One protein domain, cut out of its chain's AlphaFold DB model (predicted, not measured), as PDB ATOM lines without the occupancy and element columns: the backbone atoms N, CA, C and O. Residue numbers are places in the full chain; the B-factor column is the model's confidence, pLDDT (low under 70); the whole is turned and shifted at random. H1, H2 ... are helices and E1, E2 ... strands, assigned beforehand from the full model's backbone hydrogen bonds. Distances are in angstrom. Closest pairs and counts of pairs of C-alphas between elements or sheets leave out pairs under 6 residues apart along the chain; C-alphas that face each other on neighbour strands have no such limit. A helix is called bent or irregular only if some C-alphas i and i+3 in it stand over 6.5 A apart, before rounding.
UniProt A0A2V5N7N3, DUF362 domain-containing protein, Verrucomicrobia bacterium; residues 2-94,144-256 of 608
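What this domain is: This is residues 2 to 94 and 144 to 256 of the 608 residues of the protein "DUF362 domain-containing protein" of Verrucomicrobia bacterium (UniProt A0A2V5N7N3). A twisted sheet runs through the domain, with H1 and H3 over one face and H6 and H9 over the opposite face, where the sheet curls round H6. H2 packs on H1 and H3, H8 packs on H6, and E6 and E7 form a long bent hairpin. The printed part has 206 residues with nine named helices and seven named strands, in the order H1 H2 E1 H3 E2 H4 E3 H5 E4 E5 H6 H7 H8 E6 E7 H9. The class is mixed, helices and strands; the sheet is branched, with parallel neighbours except for antiparallel E6 and E7. The whole is compact, with a radius of gyration of the C-alphas of 15.8 A and spans of 43 by 35 by 32 A.

Where its parts are: Begin with the sheet at C-alpha 29, (202.132, 167.850, 150.584), where E1, residues 29 to 33, starts. The other strands are E2, residues 66 to 69, E3, 88 to 91, E4, 151 to 155, E5, 157 to 161, E6, 207 to 218 and 24.1 A long, and E7, 230 to 239 and 23.6 A long. Find H1 at residues 2 to 10, from C-alpha 2 at (196.318, 151.597, 152.130), then H2 at 15 to 20, H3 at 45 to 57, 18.2 A long, H4 at 72 to 77 and H5 at 144 to 148. H6 holds residues 169 to 177, H7 181 to 184 and H8 193 to 199. H9, residues 242 to 255, runs 20.4 A to C-alpha 255 at (204.076, 136.328, 134.237).

How they stand to each other: Look first at E1: E2 lies on one side of it, with N 31 and O 66 at 2.8 A, and E4 on the other side, with N 32 and O 153 at 2.9 A. E3 is an edge strand beside E2, with N 67 and O 88 at 2.8 A. E6 has E4 and E5 on one side, with N 211 and O 154 at 2.8 A and N 158 and O 213 at 2.8 A, and E7 on the other, with N 212 and O 237 at 2.8 A. E6 bends by 84 degrees at residue 215 and E7 by 71 degrees at residue 234. Three strand-helix-strand units, parallel neighbour strands with helices between, are E1, H3, E2 and E2, H4, E3, both with right-handed crossovers, and E5, H6 H7 H8, E6. H3 is over E1 and E4 at a height over the sheet of 9.5 A. On the same face H1 touches H3, with C-alphas 2 and 50 closest at 6.5 A. H2 touches H3, which meets it with residues 54 to 57 alone; C-alphas 16 and 57 are closest at 5.0 A. On the opposite face H6, only just irregular with C-alphas 173 and 176 6.9 A apart, is the hub. It touches H8, about perpendicular at 78 degrees, with C-alphas 174 and 198 closest at 6.1 A. It touches H9, by residues 242 to 246 of H9 alone, with C-alphas 169 and 242 closest at 5.3 A. H6 and H7 only just touch, only at the corner, with 3 pairs of C-alphas within 8 A and C-alphas 175 and 181 closest at 5.6 A. H4 is on the sheet and stands up from it at 49 degrees, while H5 only grazes it. O i to N i+4 pairs are all within hydrogen-bond range in H1, H2, H3, H4, H5, H8 and H9, and 3 of 5 in H6; H7 is too short for such a pair.

The domain as a whole: The two C-alphas farthest apart are those of Pro 13 and Ser 186, at 45.2 A. Residues 95 to 143 are not printed, and C-alphas 94 and 144 are 13.0 A apart across this cut, in the link from E3 to H5. The links E1 to H3 and E6 to E7 are long, with 11 residues each. The mean pLDDT of the printed part is 90.9; residue 188 is under 70.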
ATOM      1  N   VAL A   2     195.318 150.523 151.923       93.19
ATOM      2  CA  VAL A   2     196.318 151.597 152.130       93.19
ATOM      3  C   VAL A   2     196.772 151.740 153.590       93.19
ATOM      4  O   VAL A   2     197.961 151.644 153.859       93.19
ATOM      5  N   ASN A   3     195.846 151.864 154.545       91.75
ATOM      6  CA  ASN A   3     196.186 152.033 155.966       91.75
ATOM      7  C   ASN A   3     197.108 150.929 156.510       91.75
ATOM      8  O   ASN A   3     198.131 151.218 157.120       91.75
ATOM      9  N   ARG A   4     196.785 149.656 156.242       91.44
ATOM     10  CA  ARG A   4     197.619 148.516 156.665       91.44
ATOM     11  C   ARG A   4     198.993 148.545 155.996       91.44
ATOM     12  O   ARG A   4     199.994 148.265 156.643       91.44
ATOM     13  N   LEU A   5     199.023 148.900 154.713       91.75
ATOM     14  CA  LEU A   5     200.242 148.957 153.918       91.75
ATOM     15  C   LEU A   5     201.207 150.039 154.425       91.75
ATOM     16  O   LEU A   5     202.398 149.782 154.544       91.75
ATOM     17  N   VAL A   6     200.700 151.223 154.776       92.25
ATOM     18  CA  VAL A   6     201.528 152.330 155.286       92.25
ATOM     19  C   VAL A   6     202.077 152.014 156.680       92.25
ATOM     20  O   VAL A   6     203.252 152.270 156.938       92.25
ATOM     21  N   LEU A   7     201.279 151.400 157.562       92.38
ATOM     22  CA  LEU A   7     201.761 150.914 158.863       92.38
ATOM     23  C   LEU A   7     202.904 149.908 158.682       92.38
ATOM     24  O   LEU A   7     203.956 150.058 159.295       92.38
ATOM     25  N   ALA A   8     202.736 148.939 157.777       91.12
ATOM     26  CA  ALA A   8     203.769 147.949 157.475       91.12
ATOM     27  C   ALA A   8     205.036 148.585 156.874       91.12
ATOM     28  O   ALA A   8     206.142 148.264 157.298       91.12
ATOM     29  N   ALA A   9     204.889 149.522 155.932       88.31
ATOM     30  CA  ALA A   9     206.015 150.186 155.271       88.31
ATOM     31  C   ALA A   9     206.794 151.145 156.193       88.31
ATOM     32  O   ALA A   9     207.961 151.441 155.931       88.31
ATOM     33  N   THR A  10     206.156 151.662 157.247       91.06
ATOM     34  CA  THR A  10     206.770 152.602 158.204       91.06
ATOM     35  C   THR A  10     207.173 151.948 159.524       91.06
ATOM     36  O   THR A  10     207.962 152.534 160.263       91.06
ATOM     37  N   GLY A  11     206.643 150.760 159.833       92.62
ATOM     38  CA  GLY A  11     206.834 150.079 161.115       92.62
ATOM     39  C   GLY A  11     206.157 150.780 162.298       92.62
ATOM     40  O   GLY A  11     206.514 150.519 163.443       92.62
ATOM     41  N   GLN A  12     205.221 151.700 162.041       94.75
ATOM     42  CA  GLN A  12     204.564 152.498 163.077       94.75
ATOM     43  C   GLN A  12     203.265 151.835 163.569       94.75
ATOM     44  O   GLN A  12     202.605 151.132 162.801       94.75
ATOM     45  N   PRO A  13     202.872 152.058 164.838       90.88
ATOM     46  CA  PRO A  13     201.739 151.365 165.456       90.88
ATOM     47  C   PRO A  13     200.367 151.960 165.097       90.88
ATOM     48  O   PRO A  13     199.353 151.279 165.230       90.88
ATOM     49  N   ASP A  14     200.320 153.215 164.646       94.06
ATOM     50  CA  ASP A  14     199.093 153.921 164.272       94.06
ATOM     51  C   ASP A  14     199.315 154.850 163.070       94.06
ATOM     52  O   ASP A  14     200.447 155.176 162.702       94.06
ATOM     53  N   LEU A  15     198.216 155.244 162.420       91.38
ATOM     54  CA  LEU A  15     198.256 155.960 161.143       91.38
ATOM     55  C   LEU A  15     198.810 157.377 161.264       91.38
ATOM     56  O   LEU A  15     199.524 157.813 160.362       91.38
ATOM     57  N   ALA A  16     198.511 158.078 162.357       92.81
ATOM     58  CA  ALA A  16     198.994 159.438 162.562       92.81
ATOM     59  C   ALA A  16     200.520 159.440 162.699       92.81
ATOM     60  O   ALA A  16     201.200 160.223 162.037       92.81
ATOM     61  N   ARG A  17     201.080 158.499 163.473       94.00
ATOM     62  CA  ARG A  17     202.536 158.316 163.585       94.00
ATOM     63  C   ARG A  17     203.167 157.810 162.291       94.00
ATOM     64  O   ARG A  17     204.253 158.262 161.938       94.00
ATOM     65  N   ALA A  18     202.501 156.907 161.570       95.31
ATOM     66  CA  ALA A  18     202.981 156.402 160.287       95.31
ATOM     67  C   ALA A  18     203.168 157.529 159.268       95.31
ATOM     68  O   ALA A  18     204.272 157.721 158.756       95.31
ATOM     69  N   TRP A  19     202.126 158.325 159.032       96.06
ATOM     70  CA  TRP A  19     202.195 159.468 158.125       96.06
ATOM     71  C   TRP A  19     203.093 160.585 158.669       96.06
ATOM     72  O   TRP A  19     203.930 161.088 157.922       96.06
ATOM     73  N   GLY A  20     203.038 160.882 159.970       95.25
ATOM     74  CA  GLY A  20     203.924 161.854 160.624       95.25
ATOM     75  C   GLY A  20     205.413 161.476 160.608       95.25
ATOM     76  O   GLY A  20     206.276 162.333 160.769       95.25
ATOM     77  N   SER A  21     205.751 160.201 160.373       95.88
ATOM     78  CA  SER A  21     207.141 159.771 160.150       95.88
ATOM     79  C   SER A  21     207.653 160.075 158.734       95.88
ATOM     80  O   SER A  21     208.863 160.092 158.502       95.88
ATOM     81  N   LEU A  22     206.742 160.296 157.779       95.31
ATOM     82  CA  LEU A  22     207.049 160.571 156.373       95.31
ATOM     83  C   LEU A  22     207.012 162.069 156.064       95.31
ATOM     84  O   LEU A  22     207.768 162.531 155.207       95.31
ATOM     85  N   VAL A  23     206.144 162.816 156.746       95.81
ATOM     86  CA  VAL A  23     205.900 164.244 156.515       95.81
ATOM     87  C   VAL A  23     205.830 165.007 157.837       95.81
ATOM     88  O   VAL A  23     205.378 164.472 158.846       95.81
ATOM     89  N   LYS A  24     206.304 166.254 157.842       93.00
ATOM     90  CA  LYS A  24     206.275 167.157 159.002       93.00
ATOM     91  C   LYS A  24     205.125 168.158 158.872       93.00
ATOM     92  O   LYS A  24     204.802 168.505 157.745       93.00
ATOM     93  N   PRO A  25     204.595 168.724 159.971       87.12
ATOM     94  CA  PRO A  25     203.455 169.649 159.926       87.12
ATOM     95  C   PRO A  25     203.583 170.822 158.934       87.12
ATOM     96  O   PRO A  25     202.608 171.160 158.267       87.12
ATOM     97  N   ASP A  26     204.783 171.391 158.780       89.69
ATOM     98  CA  ASP A  26     205.038 172.526 157.877       89.69
ATOM     99  C   ASP A  26     205.292 172.118 156.411       89.69
ATOM    100  O   ASP A  26     205.512 172.971 155.545       89.69
ATOM    101  N   ASP A  27     205.295 170.816 156.106       96.44
ATOM    102  CA  ASP A  27     205.484 170.337 154.743       96.44
ATOM    103  C   ASP A  27     204.260 170.642 153.865       96.44
ATOM    104  O   ASP A  27     203.105 170.397 154.220       96.44
ATOM    105  N   LYS A  28     204.526 171.116 152.646       97.44
ATOM    106  CA  LYS A  28     203.515 171.252 151.593       97.44
ATOM    107  C   LYS A  28     203.405 169.927 150.854       97.44
ATOM    108  O   LYS A  28     204.330 169.543 150.131       97.44
ATOM    109  N   ILE A  29     202.289 169.230 151.048       98.19
ATOM    110  CA  ILE A  29     202.132 167.850 150.584       98.19
ATOM    111  C   ILE A  29     201.535 167.794 149.186       98.19
ATOM    112  O   ILE A  29     200.463 168.342 148.921       98.19
ATOM    113  N   GLY A  30     202.221 167.068 148.311       98.19
ATOM    114  CA  GLY A  30     201.738 166.682 147.001       98.19
ATOM    115  C   GLY A  30     201.420 165.187 146.905       98.19
ATOM    116  O   GLY A  30     202.180 164.357 147.399       98.19
ATOM    117  N   ILE A  31     200.369 164.833 146.166       98.38
ATOM    118  CA  ILE A  31     200.079 163.471 145.704       98.38
ATOM    119  C   ILE A  31     200.081 163.449 144.167       98.38
ATOM    120  O   ILE A  31     199.211 164.051 143.531       98.38
ATOM    121  N   LYS A  32     201.050 162.746 143.564       98.06
ATOM    122  CA  LYS A  32     201.127 162.562 142.105       98.06
ATOM    123  C   LYS A  32     200.313 161.339 141.702       98.06
ATOM    124  O   LYS A  32     200.755 160.215 141.930       98.06
ATOM    125  N   ILE A  33     199.179 161.548 141.046       96.94
ATOM    126  CA  ILE A  33     198.348 160.464 140.496       96.94
ATOM    127  C   ILE A  33     198.703 160.194 139.032       96.94
ATOM    128  O   ILE A  33     199.332 161.036 138.390       96.94
ATOM    129  N   SER A  34     198.283 159.056 138.488       94.25
ATOM    130  CA  SER A  34     198.299 158.775 137.050       94.25
ATOM    131  C   SER A  34     196.870 158.808 136.516       94.25
ATOM    132  O   SER A  34     196.069 157.959 136.891       94.25
ATOM    133  N   ALA A  35     196.554 159.770 135.649       89.88
ATOM    134  CA  ALA A  35     195.233 159.962 135.043       89.88
ATOM    135  C   ALA A  35     195.252 159.804 133.507       89.88
ATOM    136  O   ALA A  35     194.257 160.056 132.830       89.88
ATOM    137  N   ALA A  36     196.384 159.386 132.928       76.56
ATOM    138  CA  ALA A  36     196.538 159.221 131.478       76.56
ATOM    139  C   ALA A  36     195.695 158.073 130.885       76.56
ATOM    140  O   ALA A  36     195.440 158.066 129.680       76.56
ATOM    141  N   GLY A  37     195.260 157.122 131.719       70.06
ATOM    142  CA  GLY A  37     194.455 155.968 131.322       70.06
ATOM    143  C   GLY A  37     192.937 156.197 131.323       70.06
ATOM    144  O   GLY A  37     192.189 155.230 131.210       70.06
ATOM    145  N   GLY A  38     192.455 157.438 131.469       75.38
ATOM    146  CA  GLY A  38     191.017 157.735 131.557       75.38
ATOM    147  C   GLY A  38     190.332 157.039 132.743       75.38
ATOM    148  O   GLY A  38     190.988 156.687 133.719       75.38
ATOM    149  N   GLU A  39     189.017 156.821 132.664       73.56
ATOM    150  CA  GLU A  39     188.225 156.244 133.768       73.56
ATOM    151  C   GLU A  39     188.648 154.812 134.144       73.56
ATOM    152  O   GLU A  39     188.527 154.411 135.298       73.56
ATOM    153  N   LEU A  40     189.171 154.043 133.182       71.00
ATOM    154  CA  LEU A  40     189.440 152.611 133.356       71.00
ATOM    155  C   LEU A  40     190.821 152.302 133.949       71.00
ATOM    156  O   LEU A  40     190.970 151.293 134.630       71.00
ATOM    157  N   PHE A  41     191.829 153.141 133.690       80.69
ATOM    158  CA  PHE A  41     193.219 152.887 134.100       80.69
ATOM    159  C   PHE A  41     193.876 154.138 134.687       80.69
ATOM    160  O   PHE A  41     194.933 154.603 134.254       80.69
ATOM    161  N   THR A  42     193.216 154.692 135.693       90.25
ATOM    162  CA  THR A  42     193.695 155.809 136.508       90.25
ATOM    163  C   THR A  42     193.941 155.346 137.937       90.25
ATOM    164  O   THR A  42     193.390 154.340 138.377       90.25
ATOM    165  N   THR A  43     194.724 156.110 138.696       94.50
ATOM    166  CA  THR A  43     194.791 155.947 140.149       94.50
ATOM    167  C   THR A  43     193.384 156.040 140.737       94.50
ATOM    168  O   THR A  43     192.694 157.045 140.529       94.50
ATOM    169  N   HIS A  44     192.966 155.031 141.497       93.62
ATOM    170  CA  HIS A  44     191.643 154.981 142.108       93.62
ATOM    171  C   HIS A  44     191.479 156.078 143.169       93.62
ATOM    172  O   HIS A  44     192.318 156.253 144.059       93.62
ATOM    173  N   ARG A  45     190.345 156.787 143.115       92.69
ATOM    174  CA  ARG A  45     190.009 157.877 144.052       92.69
ATOM    175  C   ARG A  45     190.011 157.419 145.509       92.69
ATOM    176  O   ARG A  45     190.460 158.164 146.373       92.69
ATOM    177  N   ASP A  46     189.581 156.190 145.778       92.31
ATOM    178  CA  ASP A  46     189.548 155.635 147.137       92.31
ATOM    179  C   ASP A  46     190.949 155.445 147.732       92.31
ATOM    180  O   ASP A  46     191.139 155.619 148.936       92.31
ATOM    181  N   ILE A  47     191.955 155.157 146.897       95.56
ATOM    182  CA  ILE A  47     193.354 155.095 147.339       95.56
ATOM    183  C   ILE A  47     193.836 156.493 147.718       95.56
ATOM    184  O   ILE A  47     194.408 156.669 148.793       95.56
ATOM    185  N   VAL A  48     193.567 157.494 146.874       96.50
ATOM    186  CA  VAL A  48     193.941 158.890 147.151       96.50
ATOM    187  C   VAL A  48     193.241 159.404 148.405       96.50
ATOM    188  O   VAL A  48     193.897 159.985 149.265       96.50
ATOM    189  N   ASN A  49     191.943 159.146 148.561       94.94
ATOM    190  CA  ASN A  49     191.186 159.550 149.743       94.94
ATOM    191  C   ASN A  49     191.728 158.895 151.019       94.94
ATOM    192  O   ASN A  49     191.915 159.593 152.008       94.94
ATOM    193  N   ALA A  50     192.087 157.607 150.984       95.81
ATOM    194  CA  ALA A  50     192.705 156.945 152.133       95.81
ATOM    195  C   ALA A  50     194.078 157.544 152.503       95.81
ATOM    196  O   ALA A  50     194.407 157.651 153.684       95.81
ATOM    197  N   ILE A  51     194.878 157.955 151.509       97.50
ATOM    198  CA  ILE A  51     196.141 158.673 151.742       97.50
ATOM    199  C   ILE A  51     195.863 160.033 152.391       97.50
ATOM    200  O   ILE A  51     196.480 160.378 153.397       97.50
ATOM    201  N   VAL A  52     194.918 160.792 151.836       96.88
ATOM    202  CA  VAL A  52     194.523 162.112 152.335       96.88
ATOM    203  C   VAL A  52     194.012 162.033 153.773       96.88
ATOM    204  O   VAL A  52     194.458 162.811 154.608       96.88
ATOM    205  N   ASP A  53     193.135 161.083 154.092       95.12
ATOM    206  CA  ASP A  53     192.602 160.899 155.448       95.12
ATOM    207  C   ASP A  53     193.718 160.568 156.450       95.12
ATOM    208  O   ASP A  53     193.723 161.062 157.578       95.12
ATOM    209  N   GLY A  54     194.707 159.781 156.024       95.12
ATOM    210  CA  GLY A  54     195.891 159.488 156.820       95.12
ATOM    211  C   GLY A  54     196.780 160.708 157.076       95.12
ATOM    212  O   GLY A  54     197.250 160.902 158.196       95.12
ATOM    213  N   LEU A  55     196.965 161.568 156.072       96.50
ATOM    214  CA  LEU A  55     197.676 162.843 156.221       96.50
ATOM    215  C   LEU A  55     196.920 163.821 157.130       96.50
ATOM    216  O   LEU A  55     197.542 164.509 157.939       96.50
ATOM    217  N   VAL A  56     195.587 163.844 157.048       95.00
ATOM    218  CA  VAL A  56     194.727 164.615 157.958       95.00
ATOM    219  C   VAL A  56     194.880 164.123 159.393       95.00
ATOM    220  O   VAL A  56     195.034 164.937 160.300       95.00
ATOM    221  N   ALA A  57     194.928 162.807 159.606       91.75
ATOM    222  CA  ALA A  57     195.202 162.232 160.921       91.75
ATOM    223  C   ALA A  57     196.600 162.601 161.459       91.75
ATOM    224  O   ALA A  57     196.780 162.681 162.671       91.75
ATOM    225  N   ALA A  58     197.570 162.867 160.579       92.56
ATOM    226  CA  ALA A  58     198.895 163.376 160.937       92.56
ATOM    227  C   ALA A  58     198.962 164.910 161.100       92.56
ATOM    228  O   ALA A  58     200.035 165.446 161.367       92.56
ATOM    229  N   GLY A  59     197.833 165.617 160.972       92.94
ATOM    230  CA  GLY A  59     197.728 167.055 161.235       92.94
ATOM    231  C   GLY A  59     197.777 167.958 160.002       92.94
ATOM    232  O   GLY A  59     197.803 169.177 160.162       92.94
ATOM    233  N   HIS A  60     197.753 167.414 158.781       95.06
ATOM    234  CA  HIS A  60     197.696 168.225 157.560       95.06
ATOM    235  C   HIS A  60     196.250 168.542 157.157       95.06
ATOM    236  O   HIS A  60     195.480 167.621 156.884       95.06
ATOM    237  N   PRO A  61     195.848 169.822 157.049       95.06
ATOM    238  CA  PRO A  61     194.513 170.175 156.578       95.06
ATOM    239  C   PRO A  61     194.207 169.570 155.201       95.06
ATOM    240  O   PRO A  61     195.014 169.645 154.277       95.06
ATOM    241  N   ARG A  62     193.004 169.010 155.017       95.19
ATOM    242  CA  ARG A  62     192.614 168.381 153.739       95.19
ATOM    243  C   ARG A  62     192.801 169.331 152.548       95.19
ATOM    244  O   ARG A  62     193.335 168.943 151.514       95.19
ATOM    245  N   ASN A  63     192.418 170.593 152.735       94.69
ATOM    246  CA  ASN A  63     192.497 171.645 151.723       94.69
ATOM    247  C   ASN A  63     193.924 172.155 151.456       94.69
ATOM    248  O   ASN A  63     194.112 172.902 150.498       94.69
ATOM    249  N   SER A  64     194.928 171.783 152.258       94.88
ATOM    250  CA  SER A  64     196.332 172.125 151.993       94.88
ATOM    251  C   SER A  64     197.045 171.081 151.132       94.88
ATOM    252  O   SER A  64     198.142 171.347 150.647       94.88
ATOM    253  N   ILE A  65     196.448 169.902 150.940       97.44
ATOM    254  CA  ILE A  65     197.026 168.814 150.145       97.44
ATOM    255  C   ILE A  65     196.763 169.073 148.660       97.44
ATOM    256  O   ILE A  65     195.638 169.387 148.264       97.44
ATOM    257  N   ILE A  66     197.802 168.930 147.838       97.75
ATOM    258  CA  ILE A  66     197.741 169.115 146.386       97.75
ATOM    259  C   ILE A  66     197.756 167.749 145.704       97.75
ATOM    260  O   ILE A  66     198.739 167.021 145.791       97.75
ATOM    261  N   VAL A  67     196.709 167.419 144.958       97.44
ATOM    262  CA  VAL A  67     196.658 166.254 144.068       97.44
ATOM    263  C   VAL A  67     196.830 166.734 142.632       97.44
ATOM    264  O   VAL A  67     196.140 167.664 142.202       97.44
ATOM    265  N   TRP A  68     197.754 166.134 141.877       97.12
ATOM    266  CA  TRP A  68     198.002 166.570 140.501       97.12
ATOM    267  C   TRP A  68     198.362 165.447 139.534       97.12
ATOM    268  O   TRP A  68     198.910 164.406 139.900       97.12
ATOM    269  N   ASP A  69     198.107 165.735 138.262       94.94
ATOM    270  CA  ASP A  69     198.692 165.057 137.111       94.94
ATOM    271  C   ASP A  69     198.938 166.083 135.990       94.94
ATOM    272  O   ASP A  69     198.690 167.279 136.143       94.94
ATOM    273  N   ARG A  70     199.451 165.642 134.846       91.06
ATOM    274  CA  ARG A  70     199.816 166.498 133.726       91.06
ATOM    275  C   ARG A  70     198.640 167.292 133.162       91.06
ATOM    276  O   ARG A  70     198.781 168.491 132.948       91.06
ATOM    277  N   SER A  71     197.512 166.642 132.875       87.94
ATOM    278  CA  SER A  71     196.408 167.231 132.104       87.94
ATOM    279  C   SER A  71     195.129 167.335 132.924       87.94
ATOM    280  O   SER A  71     194.645 166.332 133.440       87.94
ATOM    281  N   LEU A  72     194.518 168.525 132.952       84.56
ATOM    282  CA  LEU A  72     193.208 168.727 133.577       84.56
ATOM    283  C   LEU A  72     192.108 167.881 132.917       84.56
ATOM    284  O   LEU A  72     191.199 167.422 133.602       84.56
ATOM    285  N   GLY A  73     192.189 167.678 131.597       82.88
ATOM    286  CA  GLY A  73     191.257 166.816 130.867       82.88
ATOM    287  C   GLY A  73     191.347 165.367 131.342       82.88
ATOM    288  O   GLY A  73     190.331 164.793 131.712       82.88
ATOM    289  N   GLY A  74     192.572 164.840 131.457       85.00
ATOM    290  CA  GLY A  74     192.810 163.477 131.944       85.00
ATOM    291  C   GLY A  74     192.321 163.275 133.378       85.00
ATOM    292  O   GLY A  74     191.657 162.292 133.669       85.00
ATOM    293  N   ILE A  75     192.546 164.256 134.259       89.00
ATOM    294  CA  ILE A  75     192.036 164.221 135.640       89.00
ATOM    295  C   ILE A  75     190.499 164.133 135.670       89.00
ATOM    296  O   ILE A  75     189.939 163.340 136.425       89.00
ATOM    297  N   LYS A  76     189.802 164.914 134.834       87.31
ATOM    298  CA  LYS A  76     188.332 164.862 134.747       87.31
ATOM    299  C   LYS A  76     187.833 163.537 134.171       87.31
ATOM    300  O   LYS A  76     186.862 162.990 134.686       87.31
ATOM    301  N   GLU A  77     188.488 163.030 133.129       86.19
ATOM    302  CA  GLU A  77     188.185 161.727 132.515       86.19
ATOM    303  C   GLU A  77     188.424 160.564 133.486       86.19
ATOM    304  O   GLU A  77     187.679 159.595 133.471       86.19
ATOM    305  N   ALA A  78     189.394 160.695 134.390       86.50
ATOM    306  CA  ALA A  78     189.650 159.781 135.500       86.50
ATOM    307  C   ALA A  78     188.593 159.844 136.629       86.50
ATOM    308  O   ALA A  78     188.745 159.208 137.671       86.50
ATOM    309  N   GLY A  79     187.536 160.648 136.471       87.12
ATOM    310  CA  GLY A  79     186.431 160.743 137.425       87.12
ATOM    311  C   GLY A  79     186.709 161.615 138.654       87.12
ATOM    312  O   GLY A  79     185.848 161.709 139.536       87.12
ATOM    313  N   TYR A  80     187.864 162.281 138.722       89.12
ATOM    314  CA  TYR A  80     188.180 163.239 139.780       89.12
ATOM    315  C   TYR A  80     187.423 164.552 139.561       89.12
ATOM    316  O   TYR A  80     187.380 165.096 138.453       89.12
ATOM    317  N   ARG A  81     186.817 165.089 140.626       84.06
ATOM    318  CA  ARG A  81     185.990 166.305 140.547       84.06
ATOM    319  C   ARG A  81     186.538 167.396 141.470       84.06
ATOM    320  O   ARG A  81     186.281 167.312 142.667       84.06
ATOM    321  N   PRO A  82     187.210 168.442 140.943       74.12
ATOM    322  CA  PRO A  82     187.873 169.471 141.751       74.12
ATOM    323  C   PRO A  82     187.015 170.044 142.890       74.12
ATOM    324  O   PRO A  82     187.499 170.203 144.004       74.12
ATOM    325  N   ASP A  83     185.724 170.269 142.637       74.94
ATOM    326  CA  ASP A  83     184.820 170.927 143.588       74.94
ATOM    327  C   ASP A  83     184.288 170.005 144.702       74.94
ATOM    328  O   ASP A  83     183.571 170.466 145.586       74.94
ATOM    329  N   LYS A  84     184.575 168.694 144.658       78.25
ATOM    330  CA  LYS A  84     183.950 167.699 145.554       78.25
ATOM    331  C   LYS A  84     184.906 166.957 146.485       78.25
ATOM    332  O   LYS A  84     184.430 166.311 147.411       78.25
ATOM    333  N   GLU A  85     186.219 167.020 146.270       81.19
ATOM    334  CA  GLU A  85     187.158 166.158 147.012       81.19
ATOM    335  C   GLU A  85     187.707 166.782 148.308       81.19
ATOM    336  O   GLU A  85     188.256 166.076 149.157       81.19
ATOM    337  N   GLY A  86     187.595 168.104 148.472       87.25
ATOM    338  CA  GLY A  86     188.077 168.837 149.653       87.25
ATOM    339  C   GLY A  86     189.599 169.041 149.737       87.25
ATOM    340  O   GLY A  86     190.059 169.688 150.676       87.25
ATOM    341  N   TYR A  87     190.368 168.528 148.772       94.31
ATOM    342  CA  TYR A  87     191.788 168.832 148.549       94.31
ATOM    343  C   TYR A  87     191.984 169.646 147.262       94.31
ATOM    344  O   TYR A  87     191.092 169.711 146.415       94.31
ATOM    345  N   GLN A  88     193.150 170.273 147.096       94.62
ATOM    346  CA  GLN A  88     193.451 171.061 145.900       94.62
ATOM    347  C   GLN A  88     193.776 170.150 144.721       94.62
ATOM    348  O   GLN A  88     194.622 169.268 144.826       94.62
ATOM    349  N   MET A  89     193.157 170.412 143.574       93.69
ATOM    350  CA  MET A  89     193.433 169.695 142.335       93.69
ATOM    351  C   MET A  89     194.184 170.596 141.365       93.69
ATOM    352  O   MET A  89     193.703 171.679 141.028       93.69
ATOM    353  N   LYS A  90     195.359 170.162 140.907       94.88
ATOM    354  CA  LYS A  90     196.193 170.931 139.977       94.88
ATOM    355  C   LYS A  90     196.532 170.129 138.724       94.88
ATOM    356  O   LYS A  90     196.562 168.903 138.729       94.88
ATOM    357  N   SER A  91     196.818 170.851 137.647       94.38
ATOM    358  CA  SER A  91     197.376 170.305 136.411       94.38
ATOM    359  C   SER A  91     198.543 171.156 135.933       94.38
ATOM    360  O   SER A  91     198.630 172.334 136.283       94.38
ATOM    361  N   ILE A  92     199.399 170.603 135.080       95.56
ATOM    362  CA  ILE A  92     200.520 171.348 134.504       95.56
ATOM    363  C   ILE A  92     200.009 172.120 133.285       95.56
ATOM    364  O   ILE A  92     199.726 171.543 132.234       95.56
ATOM    365  N   ALA A  93     199.863 173.438 133.432       92.06
ATOM    366  CA  ALA A  93     199.456 174.297 132.327       92.06
ATOM    367  C   ALA A  93     200.497 174.232 131.189       92.06
ATOM    368  O   ALA A  93     201.694 174.358 131.463       92.06
ATOM    369  N   PRO A  94     200.085 174.059 129.920       89.75
ATOM    370  CA  PRO A  94     201.009 174.108 128.791       89.75
ATOM    371  C   PRO A  94     201.817 175.408 128.812       89.75
ATOM    372  O   PRO A  94     201.242 176.485 128.974       89.75
ATOM    373  N   ILE A 144     204.932 172.898 140.025       97.06
ATOM    374  CA  ILE A 144     204.447 172.140 141.178       97.06
ATOM    375  C   ILE A 144     205.633 171.493 141.908       97.06
ATOM    376  O   ILE A 144     205.731 171.598 143.128       97.06
ATOM    377  N   LEU A 145     206.570 170.900 141.158       97.00
ATOM    378  CA  LEU A 145     207.771 170.277 141.706       97.00
ATOM    379  C   LEU A 145     208.796 171.296 142.195       97.00
ATOM    380  O   LEU A 145     209.484 171.007 143.169       97.00
ATOM    381  N   SER A 146     208.934 172.462 141.562       94.62
ATOM    382  CA  SER A 146     209.941 173.445 141.984       94.62
ATOM    383  C   SER A 146     209.515 174.250 143.214       94.62
ATOM    384  O   SER A 146     210.340 174.445 144.107       94.62
ATOM    385  N   GLY A 147     208.242 174.654 143.311       92.31
ATOM    386  CA  GLY A 147     207.792 175.630 144.313       92.31
ATOM    387  C   GLY A 147     206.557 175.265 145.143       92.31
ATOM    388  O   GLY A 147     206.446 175.737 146.277       92.31
ATOM    389  N   ASP A 148     205.637 174.438 144.634       95.69
ATOM    390  CA  ASP A 148     204.347 174.240 145.319       95.69
ATOM    391  C   ASP A 148     204.399 173.182 146.426       95.69
ATOM    392  O   ASP A 148     203.663 173.301 147.405       95.69
ATOM    393  N   VAL A 149     205.249 172.158 146.285       97.50
ATOM    394  CA  VAL A 149     205.319 171.025 147.223       97.50
ATOM    395  C   VAL A 149     206.727 170.831 147.786       97.50
ATOM    396  O   VAL A 149     207.735 171.004 147.088       97.50
ATOM    397  N   THR A 150     206.809 170.442 149.058       97.38
ATOM    398  CA  THR A 150     208.065 170.056 149.727       97.38
ATOM    399  C   THR A 150     208.201 168.542 149.826       97.38
ATOM    400  O   THR A 150     209.319 168.040 149.711       97.38
ATOM    401  N   LYS A 151     207.082 167.815 149.967       98.00
ATOM    402  CA  LYS A 151     207.022 166.348 150.044       98.00
ATOM    403  C   LYS A 151     205.986 165.784 149.083       98.00
ATOM    404  O   LYS A 151     204.947 166.396 148.848       98.00
ATOM    405  N   ILE A 152     206.285 164.616 148.526       98.56
ATOM    406  CA  ILE A 152     205.501 163.980 147.470       98.56
ATOM    407  C   ILE A 152     205.211 162.528 147.837       98.56
ATOM    408  O   ILE A 152     206.117 161.768 148.180       98.56
ATOM    409  N   ILE A 153     203.954 162.136 147.688       98.50
ATOM    410  CA  ILE A 153     203.531 160.740 147.647       98.50
ATOM    411  C   ILE A 153     203.235 160.410 146.187       98.50
ATOM    412  O   ILE A 153     202.391 161.043 145.549       98.50
ATOM    413  N   ASN A 154     203.972 159.455 145.634       98.50
ATOM    414  CA  ASN A 154     203.848 159.050 144.238       98.50
ATOM    415  C   ASN A 154     202.878 157.872 144.128       98.50
ATOM    416  O   ASN A 154     203.104 156.845 144.766       98.50
ATOM    417  N   VAL A 155     201.822 158.006 143.325       97.88
ATOM    418  CA  VAL A 155     200.749 157.008 143.225       97.88
ATOM    419  C   VAL A 155     200.533 156.573 141.768       97.88
ATOM    420  O   VAL A 155     199.536 156.956 141.150       97.88
ATOM    421  N   PRO A 156     201.483 155.831 141.164       96.12
ATOM    422  CA  PRO A 156     201.341 155.328 139.800       96.12
ATOM    423  C   PRO A 156     200.309 154.194 139.723       96.12
ATOM    424  O   PRO A 156     199.960 153.584 140.732       96.12
ATOM    425  N   VAL A 157     199.888 153.872 138.502       93.94
ATOM    426  CA  VAL A 157     199.115 152.658 138.197       93.94
ATOM    427  C   VAL A 157     200.036 151.539 137.713       93.94
ATOM    428  O   VAL A 157     201.065 151.801 137.087       93.94
ATOM    429  N   MET A 158     199.667 150.290 137.982       93.50
ATOM    430  CA  MET A 158     200.384 149.109 137.510       93.50
ATOM    431  C   MET A 158     200.152 148.912 136.004       93.50
ATOM    432  O   MET A 158     199.236 148.202 135.592       93.50
ATOM    433  N   SER A 159     200.961 149.573 135.174       91.31
ATOM    434  CA  SER A 159     200.815 149.557 133.714       91.31
ATOM    435  C   SER A 159     202.146 149.350 133.000       91.31
ATOM    436  O   SER A 159     203.166 149.947 133.363       91.31
ATOM    437  N   ASP A 160     202.118 148.586 131.908       89.88
ATOM    438  CA  ASP A 160     203.194 148.594 130.921       89.88
ATOM    439  C   ASP A 160     203.333 149.977 130.258       89.88
ATOM    440  O   ASP A 160     202.444 150.835 130.318       89.88
ATOM    441  N   SER A 161     204.473 150.196 129.612       87.94
ATOM    442  CA  SER A 161     204.663 151.305 128.683       87.94
ATOM    443  C   SER A 161     205.335 150.797 127.424       87.94
ATOM    444  O   SER A 161     206.484 150.357 127.450       87.94
ATOM    445  N   SER A 162     204.664 150.969 126.289       81.38
ATOM    446  CA  SER A 162     205.225 150.651 124.967       81.38
ATOM    447  C   SER A 162     206.527 151.403 124.636       81.38
ATOM    448  O   SER A 162     207.260 150.993 123.737       81.38
ATOM    449  N   THR A 163     206.827 152.483 125.363       82.12
ATOM    450  CA  THR A 163     207.952 153.398 125.103       82.12
ATOM    451  C   THR A 163     208.938 153.533 126.266       82.12
ATOM    452  O   THR A 163     209.932 154.250 126.153       82.12
ATOM    453  N   CYS A 164     208.654 152.910 127.413       86.62
ATOM    454  CA  CYS A 164     209.498 152.981 128.614       86.62
ATOM    455  C   CYS A 164     209.601 151.647 129.367       86.62
ATOM    456  O   CYS A 164     210.146 151.601 130.464       86.62
ATOM    457  N   GLY A 165     209.049 150.563 128.822       87.38
ATOM    458  CA  GLY A 165     208.916 149.264 129.478       87.38
ATOM    459  C   GLY A 165     207.761 149.259 130.477       87.38
ATOM    460  O   GLY A 165     206.798 148.515 130.305       87.38
ATOM    461  N   ILE A 166     207.820 150.146 131.471       90.31
ATOM    462  CA  ILE A 166     206.819 150.294 132.531       90.31
ATOM    463  C   ILE A 166     206.408 151.763 132.695       90.31
ATOM    464  O   ILE A 166     207.243 152.668 132.658       90.31
ATOM    465  N   ALA A 167     205.114 152.015 132.890       91.50
ATOM    466  CA  ALA A 167     204.574 153.314 133.296       91.50
ATOM    467  C   ALA A 167     204.442 153.396 134.834       91.50
ATOM    468  O   ALA A 167     203.394 153.758 135.361       91.50
ATOM    469  N   GLY A 168     205.511 153.015 135.542       93.81
ATOM    470  CA  GLY A 168     205.536 152.825 136.995       93.81
ATOM    471  C   GLY A 168     205.956 154.063 137.796       93.81
ATOM    472  O   GLY A 168     205.733 155.206 137.391       93.81
ATOM    473  N   CYS A 169     206.581 153.840 138.949       96.69
ATOM    474  CA  CYS A 169     206.992 154.860 139.910       96.69
ATOM    475  C   CYS A 169     207.953 155.881 139.297       96.69
ATOM    476  O   CYS A 169     207.707 157.087 139.410       96.69
ATOM    477  N   LEU A 170     209.018 155.415 138.631       95.62
ATOM    478  CA  LEU A 170     209.994 156.302 137.995       95.62
ATOM    479  C   LEU A 170     209.349 157.104 136.865       95.62
ATOM    480  O   LEU A 170     209.508 158.323 136.795       95.62
ATOM    481  N   TYR A 171     208.581 156.433 136.006       94.75
ATOM    482  CA  TYR A 171     207.901 157.067 134.882       94.75
ATOM    483  C   TYR A 171     206.959 158.179 135.359       94.75
ATOM    484  O   TYR A 171     207.059 159.309 134.884       94.75
ATOM    485  N   ASN A 172     206.094 157.897 136.338       96.25
ATOM    486  CA  ASN A 172     205.066 158.829 136.807       96.25
ATOM    487  C   ASN A 172     205.642 160.130 137.397       96.25
ATOM    488  O   ASN A 172     205.019 161.189 137.286       96.25
ATOM    489  N   MET A 173     206.844 160.068 137.980       97.25
ATOM    490  CA  MET A 173     207.535 161.230 138.547       97.25
ATOM    491  C   MET A 173     208.446 161.967 137.565       97.25
ATOM    492  O   MET A 173     208.866 163.082 137.865       97.25
ATOM    493  N   THR A 174     208.700 161.416 136.381       95.69
ATOM    494  CA  THR A 174     209.647 161.987 135.412       95.69
ATOM    495  C   THR A 174     208.925 162.480 134.162       95.69
ATOM    496  O   THR A 174     208.646 163.672 134.040       95.69
ATOM    497  N   ILE A 175     208.552 161.572 133.260       94.62
ATOM    498  CA  ILE A 175     208.046 161.867 131.915       94.62
ATOM    499  C   ILE A 175     206.843 162.835 131.909       94.62
ATOM    500  O   ILE A 175     206.851 163.779 131.115       94.62
ATOM    501  N   PRO A 176     205.818 162.688 132.773       94.44
ATOM    502  CA  PRO A 176     204.685 163.611 132.791       94.44
ATOM    503  C   PRO A 176     204.980 164.975 133.431       94.44
ATOM    504  O   PRO A 176     204.186 165.893 133.232       94.44
ATOM    505  N   ASN A 177     206.074 165.119 134.193       97.06
ATOM    506  CA  ASN A 177     206.379 166.331 134.967       97.06
ATOM    507  C   ASN A 177     207.433 167.242 134.324       97.06
ATOM    508  O   ASN A 177     207.776 168.265 134.916       97.06
ATOM    509  N   ILE A 178     207.924 166.903 133.132       96.62
ATOM    510  CA  ILE A 178     208.845 167.743 132.364       96.62
ATOM    511  C   ILE A 178     208.274 168.050 130.974       96.62
ATOM    512  O   ILE A 178     207.470 167.285 130.424       96.62
ATOM    513  N   ASP A 179     208.659 169.183 130.400       95.00
ATOM    514  CA  ASP A 179     208.443 169.447 128.977       95.00
ATOM    515  C   ASP A 179     209.511 168.740 128.125       95.00
ATOM    516  O   ASP A 179     210.424 168.107 128.660       95.00
ATOM    517  N   ASN A 180     209.359 168.745 126.794       92.75
ATOM    518  CA  ASN A 180     210.339 168.151 125.862       92.75
ATOM    519  C   ASN A 180     210.702 166.660 126.143       92.75
ATOM    520  O   ASN A 180     211.659 166.102 125.604       92.75
ATOM    521  N   TRP A 181     209.902 165.968 126.961       92.12
ATOM    522  CA  TRP A 181     210.122 164.605 127.470       92.12
ATOM    523  C   TRP A 181     210.199 163.525 126.383       92.12
ATOM    524  O   TRP A 181     210.740 162.447 126.611       92.12
ATOM    525  N   ARG A 182     209.640 163.794 125.198       90.44
ATOM    526  CA  ARG A 182     209.436 162.823 124.102       90.44
ATOM    527  C   ARG A 182     210.745 162.207 123.613       90.44
ATOM    528  O   ARG A 182     210.748 161.093 123.100       90.44
ATOM    529  N   ARG A 183     211.859 162.922 123.793       87.75
ATOM    530  CA  ARG A 183     213.199 162.423 123.466       87.75
ATOM    531  C   ARG A 183     213.624 161.232 124.331       87.75
ATOM    532  O   ARG A 183     214.422 160.419 123.886       87.75
ATOM    533  N   PHE A 184     213.025 161.065 125.511       90.38
ATOM    534  CA  PHE A 184     213.322 159.969 126.435       90.38
ATOM    535  C   PHE A 184     212.439 158.726 126.243       90.38
ATOM    536  O   PHE A 184     212.634 157.729 126.934       90.38
ATOM    537  N   THR A 185     211.483 158.761 125.310       86.38
ATOM    538  CA  THR A 185     210.465 157.708 125.121       86.38
ATOM    539  C   THR A 185     210.497 157.119 123.707       86.38
ATOM    540  O   THR A 185     209.457 156.852 123.107       86.38
ATOM    541  N   SER A 186     211.688 156.993 123.120       70.38
ATOM    542  CA  SER A 186     211.900 156.531 121.737       70.38
ATOM    543  C   SER A 186     212.278 155.050 121.618       70.38
ATOM    544  O   SER A 186     212.308 154.522 120.510       70.38
ATOM    545  N   SER A 187     212.557 154.373 122.734       72.69
ATOM    546  CA  SER A 187     212.969 152.965 122.777       72.69
ATOM    547  C   SER A 187     211.944 152.127 123.546       72.69
ATOM    548  O   SER A 187     211.155 152.663 124.315       72.69
ATOM    549  N   ARG A 188     211.971 150.797 123.403       68.56
ATOM    550  CA  ARG A 188     211.087 149.902 124.173       68.56
ATOM    551  C   ARG A 188     211.251 150.060 125.691       68.56
ATOM    552  O   ARG A 188     210.273 149.887 126.405       68.56
ATOM    553  N   TRP A 189     212.456 150.370 126.168       79.12
ATOM    554  CA  TRP A 189     212.798 150.467 127.595       79.12
ATOM    555  C   TRP A 189     213.021 151.913 128.054       79.12
ATOM    556  O   TRP A 189     213.501 152.151 129.157       79.12
ATOM    557  N   GLY A 190     212.665 152.891 127.215       80.06
ATOM    558  CA  GLY A 190     212.943 154.300 127.472       80.06
ATOM    559  C   GLY A 190     214.433 154.625 127.376       80.06
ATOM    560  O   GLY A 190     215.248 153.824 126.910       80.06
ATOM    561  N   ASN A 191     214.787 155.844 127.762       86.25
ATOM    562  CA  ASN A 191     216.171 156.295 127.859       86.25
ATOM    563  C   ASN A 191     216.667 156.184 129.312       86.25
ATOM    564  O   ASN A 191     215.900 156.414 130.248       86.25
ATOM    565  N   THR A 192     217.956 155.890 129.511       85.94
ATOM    566  CA  THR A 192     218.589 155.821 130.843       85.94
ATOM    567  C   THR A 192     218.459 157.127 131.635       85.94
ATOM    568  O   THR A 192     218.387 157.086 132.864       85.94
ATOM    569  N   ALA A 193     218.304 158.264 130.948       89.12
ATOM    570  CA  ALA A 193     218.057 159.577 131.540       89.12
ATOM    571  C   ALA A 193     216.823 159.625 132.461       89.12
ATOM    572  O   ALA A 193     216.761 160.478 133.338       89.12
ATOM    573  N   ILE A 194     215.850 158.710 132.338       92.62
ATOM    574  CA  ILE A 194     214.701 158.642 133.262       92.62
ATOM    575  C   ILE A 194     215.172 158.466 134.716       92.62
ATOM    576  O   ILE A 194     214.670 159.138 135.618       92.62
ATOM    577  N   ALA A 195     216.169 157.609 134.952       92.81
ATOM    578  CA  ALA A 195     216.732 157.414 136.286       92.81
ATOM    579  C   ALA A 195     217.506 158.654 136.771       92.81
ATOM    580  O   ALA A 195     217.443 159.006 137.950       92.81
ATOM    581  N   GLU A 196     218.194 159.349 135.861       94.12
ATOM    582  CA  GLU A 196     218.931 160.585 136.157       94.12
ATOM    583  C   GLU A 196     217.985 161.727 136.545       94.12
ATOM    584  O   GLU A 196     218.198 162.381 137.567       94.12
ATOM    585  N   ILE A 197     216.891 161.900 135.796       95.94
ATOM    586  CA  ILE A 197     215.843 162.887 136.079       95.94
ATOM    587  C   ILE A 197     215.222 162.614 137.450       95.94
ATOM    588  O   ILE A 197     215.052 163.538 138.244       95.94
ATOM    589  N   TYR A 198     214.915 161.350 137.766       96.50
ATOM    590  CA  TYR A 198     214.360 160.994 139.075       96.50
ATOM    591  C   TYR A 198     215.335 161.310 140.219       96.50
ATOM    592  O   TYR A 198     214.921 161.766 141.284       96.50
ATOM    593  N   ARG A 199     216.641 161.100 140.007       94.94
ATOM    594  CA  ARG A 199     217.682 161.359 141.013       94.94
ATOM    595  C   ARG A 199     217.870 162.850 141.316       94.94
ATOM    596  O   ARG A 199     218.453 163.177 142.352       94.94
ATOM    597  N   MET A 200     217.383 163.756 140.468       96.19
ATOM    598  CA  MET A 200     217.501 165.190 140.725       96.19
ATOM    599  C   MET A 200     216.850 165.581 142.065       96.19
ATOM    600  O   MET A 200     215.749 165.112 142.363       96.19
ATOM    601  N   PRO A 201     217.460 166.487 142.858       94.56
ATOM    602  CA  PRO A 201     216.924 166.905 144.159       94.56
ATOM    603  C   PRO A 201     215.475 167.409 144.119       94.56
ATOM    604  O   PRO A 201     214.711 167.185 145.052       94.56
ATOM    605  N   ILE A 202     215.077 168.043 143.013       95.31
ATOM    606  CA  ILE A 202     213.714 168.542 142.794       95.31
ATOM    607  C   ILE A 202     212.656 167.423 142.706       95.31
ATOM    608  O   ILE A 202     211.480 167.684 142.956       95.31
ATOM    609  N   VAL A 203     213.066 166.185 142.402       96.31
ATOM    610  CA  VAL A 203     212.204 164.996 142.335       96.31
ATOM    611  C   VAL A 203     212.513 164.050 143.498       96.31
ATOM    612  O   VAL A 203     211.740 163.965 144.453       96.31
ATOM    613  N   GLY A 204     213.651 163.355 143.452       93.81
ATOM    614  CA  GLY A 204     213.935 162.198 144.302       93.81
ATOM    615  C   GLY A 204     213.997 162.498 145.800       93.81
ATOM    616  O   GLY A 204     213.564 161.670 146.594       93.81
ATOM    617  N   GLN A 205     214.462 163.685 146.213       94.62
ATOM    618  CA  GLN A 205     214.513 164.058 147.640       94.62
ATOM    619  C   GLN A 205     213.142 164.451 148.215       94.62
ATOM    620  O   GLN A 205     212.966 164.487 149.438       94.62
ATOM    621  N   LYS A 206     212.172 164.766 147.348       97.25
ATOM    622  CA  LYS A 206     210.813 165.138 147.753       97.25
ATOM    623  C   LYS A 206     209.894 163.927 147.871       97.25
ATOM    624  O   LYS A 206     208.982 163.964 148.690       97.25
ATOM    625  N   VAL A 207     210.115 162.865 147.092       98.00
ATOM    626  CA  VAL A 207     209.287 161.648 147.151       98.00
ATOM    627  C   VAL A 207     209.569 160.880 148.443       98.00
ATOM    628  O   VAL A 207     210.663 160.361 148.636       98.00
ATOM    629  N   VAL A 208     208.580 160.801 149.334       97.25
ATOM    630  CA  VAL A 208     208.714 160.131 150.646       97.25
ATOM    631  C   VAL A 208     208.184 158.708 150.651       97.25
ATOM    632  O   VAL A 208     208.604 157.894 151.476       97.25
ATOM    633  N   LEU A 209     207.250 158.413 149.750       97.25
ATOM    634  CA  LEU A 209     206.625 157.108 149.622       97.25
ATOM    635  C   LEU A 209     206.050 156.943 148.214       97.25
ATOM    636  O   LEU A 209     205.428 157.861 147.674       97.25
ATOM    637  N   ASN A 210     206.232 155.756 147.649       97.88
ATOM    638  CA  ASN A 210     205.570 155.319 146.429       97.88
ATOM    639  C   ASN A 210     204.486 154.311 146.813       97.88
ATOM    640  O   ASN A 210     204.761 153.405 147.602       97.88
ATOM    641  N   ILE A 211     203.278 154.470 146.275       97.62
ATOM    642  CA  ILE A 211     202.143 153.562 146.462       97.62
ATOM    643  C   ILE A 211     201.604 153.215 145.077       97.62
ATOM    644  O   ILE A 211     200.876 154.000 144.485       97.62
ATOM    645  N   MET A 212     201.968 152.057 144.536       96.69
ATOM    646  CA  MET A 212     201.463 151.630 143.236       96.69
ATOM    647  C   MET A 212     200.074 151.016 143.367       96.69
ATOM    648  O   MET A 212     199.868 150.053 144.109       96.69
ATOM    649  N   ASP A 213     199.145 151.569 142.599       95.69
ATOM    650  CA  ASP A 213     197.793 151.066 142.426       95.69
ATOM    651  C   ASP A 213     197.774 149.943 141.383       95.69
ATOM    652  O   ASP A 213     197.905 150.184 140.184       95.69
ATOM    653  N   GLY A 214     197.635 148.706 141.854       92.94
ATOM    654  CA  GLY A 214     197.427 147.517 141.033       92.94
ATOM    655  C   GLY A 214     196.081 146.857 141.325       92.94
ATOM    656  O   GLY A 214     195.978 145.632 141.265       92.94
ATOM    657  N   LEU A 215     195.047 147.625 141.700       91.94
ATOM    658  CA  LEU A 215     193.695 147.064 141.825       91.94
ATOM    659  C   LEU A 215     193.211 146.545 140.466       91.94
ATOM    660  O   LEU A 215     192.708 145.422 140.361       91.94
ATOM    661  N   VAL A 216     193.465 147.344 139.431       89.62
ATOM    662  CA  VAL A 216     193.423 146.954 138.024       89.62
ATOM    663  C   VAL A 216     194.818 147.180 137.458       89.62
ATOM    664  O   VAL A 216     195.391 148.253 137.632       89.62
ATOM    665  N   ALA A 217     195.371 146.167 136.799       90.31
ATOM    666  CA  ALA A 217     196.681 146.246 136.175       90.31
ATOM    667  C   ALA A 217     196.565 146.061 134.662       90.31
ATOM    668  O   ALA A 217     195.734 145.283 134.192       90.31
ATOM    669  N   GLN A 218     197.404 146.766 133.905       88.69
ATOM    670  CA  GLN A 218     197.491 146.635 132.455       88.69
ATOM    671  C   GLN A 218     198.849 146.077 132.054       88.69
ATOM    672  O   GLN A 218     199.886 146.676 132.330       88.69
ATOM    673  N   TYR A 219     198.847 144.942 131.363       86.56
ATOM    674  CA  TYR A 219     200.090 144.257 130.995       86.56
ATOM    675  C   TYR A 219     200.521 144.466 129.545       86.56
ATOM    676  O   TYR A 219     201.603 144.023 129.155       86.56
ATOM    677  N   ALA A 220     199.694 145.127 128.732       82.50
ATOM    678  CA  ALA A 220     200.049 145.512 127.373       82.50
ATOM    679  C   ALA A 220     199.266 146.747 126.895       82.50
ATOM    680  O   ALA A 220     198.086 146.897 127.195       82.50
ATOM    681  N   GLY A 221     199.904 147.571 126.059       76.06
ATOM    682  CA  GLY A 221     199.248 148.668 125.331       76.06
ATOM    683  C   GLY A 221     199.249 150.017 126.056       76.06
ATOM    684  O   GLY A 221     198.728 151.005 125.536       76.06
ATOM    685  N   GLY A 222     199.889 150.090 127.221       79.31
ATOM    686  CA  GLY A 222     199.987 151.296 128.027       79.31
ATOM    687  C   GLY A 222     200.874 152.386 127.417       79.31
ATOM    688  O   GLY A 222     201.660 152.147 126.483       79.31
ATOM    689  N   PRO A 223     200.764 153.628 127.928       70.88
ATOM    690  CA  PRO A 223     199.997 154.035 129.118       70.88
ATOM    691  C   PRO A 223     198.535 154.448 128.832       70.88
ATOM    692  O   PRO A 223     197.889 155.059 129.679       70.88
ATOM    693  N   ARG A 224     198.020 154.188 127.622       79.00
ATOM    694  CA  ARG A 224     196.605 154.414 127.277       79.00
ATOM    695  C   ARG A 224     195.740 153.243 127.752       79.00
ATOM    696  O   ARG A 224     196.274 152.141 127.867       79.00
ATOM    697  N   PRO A 225     194.436 153.463 127.991       80.19
ATOM    698  CA  PRO A 225     193.554 152.388 128.413       80.19
ATOM    699  C   PRO A 225     193.357 151.373 127.291       80.19
ATOM    700  O   PRO A 225     192.862 151.716 126.220       80.19
ATOM    701  N   GLU A 226     193.686 150.118 127.567       83.56
ATOM    702  CA  GLU A 226     193.462 148.968 126.695       83.56
ATOM    703  C   GLU A 226     192.791 147.848 127.508       83.56
ATOM    704  O   GLU A 226     193.459 146.948 128.024       83.56
ATOM    705  N   PRO A 227     191.449 147.872 127.632       80.88
ATOM    706  CA  PRO A 227     190.706 146.964 128.515       80.88
ATOM    707  C   PRO A 227     190.932 145.475 128.219       80.88
ATOM    708  O   PRO A 227     190.849 144.641 129.115       80.88
ATOM    709  N   ASN A 228     191.283 145.133 126.975       81.38
ATOM    710  CA  ASN A 228     191.615 143.764 126.564       81.38
ATOM    711  C   ASN A 228     192.879 143.206 127.241       81.38
ATOM    712  O   ASN A 228     193.124 142.000 127.196       81.38
ATOM    713  N   PHE A 229     193.699 144.078 127.822       81.94
ATOM    714  CA  PHE A 229     194.923 143.733 128.538       81.94
ATOM    715  C   PHE A 229     194.856 144.162 130.011       81.94
ATOM    716  O   PHE A 229     195.892 144.246 130.671       81.94
ATOM    717  N   ALA A 230     193.642 144.417 130.517       84.12
ATOM    718  CA  ALA A 230     193.366 144.639 131.929       84.12
ATOM    719  C   ALA A 230     193.274 143.312 132.678       84.12
ATOM    720  O   ALA A 230     192.673 142.355 132.191       84.12
ATOM    721  N   VAL A 231     193.756 143.292 133.913       85.94
ATOM    722  CA  VAL A 231     193.439 142.246 134.884       85.94
ATOM    723  C   VAL A 231     193.038 142.880 136.209       85.94
ATOM    724  O   VAL A 231     193.654 143.843 136.670       85.94
ATOM    725  N   HIS A 232     192.012 142.324 136.849       87.81
ATOM    726  CA  HIS A 232     191.709 142.630 138.244       87.81
ATOM    727  C   HIS A 232     192.767 141.962 139.125       87.81
ATOM    728  O   HIS A 232     192.646 140.789 139.473       87.81
ATOM    729  N   HIS A 233     193.832 142.695 139.441       89.75
ATOM    730  CA  HIS A 233     194.956 142.177 140.220       89.75
ATOM    731  C   HIS A 233     194.780 142.389 141.734       89.75
ATOM    732  O   HIS A 233     195.394 141.675 142.526       89.75
ATOM    733  N   ALA A 234     193.903 143.317 142.141       90.94
ATOM    734  CA  ALA A 234     193.500 143.539 143.533       90.94
ATOM    735  C   ALA A 234     194.678 143.722 144.516       90.94
ATOM    736  O   ALA A 234     194.584 143.347 145.686       90.94
ATOM    737  N   THR A 235     195.784 144.315 144.056       91.50
ATOM    738  CA  THR A 235     197.029 144.446 144.829       91.50
ATOM    739  C   THR A 235     197.476 145.903 144.899       91.50
ATOM    740  O   THR A 235     197.335 146.659 143.944       91.50
ATOM    741  N   ILE A 236     198.023 146.324 146.040       94.69
ATOM    742  CA  ILE A 236     198.648 147.643 146.205       94.69
ATOM    743  C   ILE A 236     200.048 147.418 146.771       94.69
ATOM    744  O   ILE A 236     200.195 146.711 147.770       94.69
ATOM    745  N   LEU A 237     201.060 148.025 146.154       95.12
ATOM    746  CA  LEU A 237     202.460 147.930 146.580       95.12
ATOM    747  C   LEU A 237     202.911 149.267 147.167       95.12
ATOM    748  O   LEU A 237     202.545 150.311 146.637       95.12
ATOM    749  N   ALA A 238     203.719 149.260 148.229       94.88
ATOM    750  CA  ALA A 238     204.331 150.484 148.746       94.88
ATOM    751  C   ALA A 238     205.786 150.285 149.148       94.88
ATOM    752  O   ALA A 238     206.167 149.240 149.668       94.88
ATOM    753  N   SER A 239     206.592 151.316 148.912       94.75
ATOM    754  CA  SER A 239     208.020 151.332 149.206       94.75
ATOM    755  C   SER A 239     208.554 152.759 149.143       94.75
ATOM    756  O   SER A 239     208.060 153.602 148.386       94.75
ATOM    757  N   LYS A 240     209.610 153.027 149.911       92.69
ATOM    758  CA  LYS A 240     210.424 154.238 149.733       92.69
ATOM    759  C   LYS A 240     211.326 154.134 148.498       92.69
ATOM    760  O   LYS A 240     211.684 155.156 147.927       92.69
ATOM    761  N   ASP A 241     211.640 152.912 148.068       95.06
ATOM    762  CA  ASP A 241     212.405 152.628 146.856       95.06
ATOM    763  C   ASP A 241     211.457 152.432 145.650       95.06
ATOM    764  O   ASP A 241     210.734 151.429 145.602       95.06
ATOM    765  N   PRO A 242     211.440 153.364 144.676       95.62
ATOM    766  CA  PRO A 242     210.614 153.247 143.475       95.62
ATOM    767  C   PRO A 242     211.084 152.122 142.541       95.62
ATOM    768  O   PRO A 242     210.258 151.512 141.865       95.62
ATOM    769  N   VAL A 243     212.388 151.825 142.510       95.19
ATOM    770  CA  VAL A 243     212.976 150.796 141.641       95.19
ATOM    771  C   VAL A 243     212.541 149.416 142.112       95.19
ATOM    772  O   VAL A 243     212.224 148.566 141.287       95.19
ATOM    773  N   ALA A 244     212.461 149.204 143.428       95.19
ATOM    774  CA  ALA A 244     211.971 147.951 143.994       95.19
ATOM    775  C   ALA A 244     210.537 147.632 143.533       95.19
ATOM    776  O   ALA A 244     210.264 146.508 143.114       95.19
ATOM    777  N   ILE A 245     209.632 148.619 143.558       95.69
ATOM    778  CA  ILE A 245     208.256 148.435 143.071       95.69
ATOM    779  C   ILE A 245     208.242 148.192 141.562       95.69
ATOM    780  O   ILE A 245     207.585 147.255 141.108       95.69
ATOM    781  N   ASP A 246     208.957 149.008 140.785       95.38
ATOM    782  CA  ASP A 246     208.946 148.895 139.325       95.38
ATOM    783  C   ASP A 246     209.533 147.551 138.866       95.38
ATOM    784  O   ASP A 246     208.962 146.900 137.993       95.38
ATOM    785  N   ALA A 247     210.603 147.069 139.503       93.62
ATOM    786  CA  ALA A 247     211.214 145.776 139.199       93.62
ATOM    787  C   ALA A 247     210.293 144.588 139.524       93.62
ATOM    788  O   ALA A 247     210.205 143.649 138.731       93.62
ATOM    789  N   LEU A 248     209.594 144.622 140.666       92.50
ATOM    790  CA  LEU A 248     208.591 143.607 141.009       92.50
ATOM    791  C   LEU A 248     207.434 143.620 140.011       92.50
ATOM    792  O   LEU A 248     206.986 142.570 139.557       92.50
ATOM    793  N   THR A 249     206.997 144.817 139.636       92.00
ATOM    794  CA  THR A 249     205.892 145.000 138.701       92.00
ATOM    795  C   THR A 249     206.237 144.473 137.319       92.00
ATOM    796  O   THR A 249     205.447 143.725 136.759       92.00
ATOM    797  N   VAL A 250     207.419 144.785 136.776       89.88
ATOM    798  CA  VAL A 250     207.851 144.253 135.471       89.88
ATOM    799  C   VAL A 250     207.792 142.725 135.453       89.88
ATOM    800  O   VAL A 250     207.220 142.164 134.525       89.88
ATOM    801  N   ARG A 251     208.294 142.055 136.500       88.69
ATOM    802  CA  ARG A 251     208.216 140.587 136.612       88.69
ATOM    803  C   ARG A 251     206.767 140.096 136.627       88.69
ATOM    804  O   ARG A 251     206.431 139.173 135.896       88.69
ATOM    805  N   GLN A 252     205.900 140.756 137.396       87.56
ATOM    806  CA  GLN A 252     204.480 140.408 137.461       87.56
ATOM    807  C   GLN A 252     203.775 140.565 136.103       87.56
ATOM    808  O   GLN A 252     202.980 139.704 135.724       87.56
ATOM    809  N   LEU A 253     204.072 141.642 135.365       86.19
ATOM    810  CA  LEU A 253     203.521 141.886 134.029       86.19
ATOM    811  C   LEU A 253     203.995 140.833 133.013       86.19
ATOM    812  O   LEU A 253     203.255 140.506 132.088       86.19
ATOM    813  N   GLU A 254     205.210 140.298 133.172       82.06
ATOM    814  CA  GLU A 254     205.763 139.235 132.320       82.06
ATOM    815  C   GLU A 254     205.144 137.853 132.597       82.06
ATOM    816  O   GLU A 254     205.066 137.028 131.682       82.06
ATOM    817  N   GLU A 255     204.689 137.597 133.826       81.19
ATOM    818  CA  GLU A 255     204.076 136.328 134.237       81.19
ATOM    819  C   GLU A 255     202.636 136.148 133.744       81.19
ATOM    820  O   GLU A 255     202.206 135.012 133.510       81.19
ATOM    821  N   TRP A 256     201.868 137.230 133.574       75.38
ATOM    822  CA  TRP A 256     200.484 137.102 133.121       75.38
ATOM    823  C   TRP A 256     200.423 136.593 131.680       75.38
ATOM    824  O   TRP A 256     200.962 137.230 130.771       75.38
TER     825      TRP A 256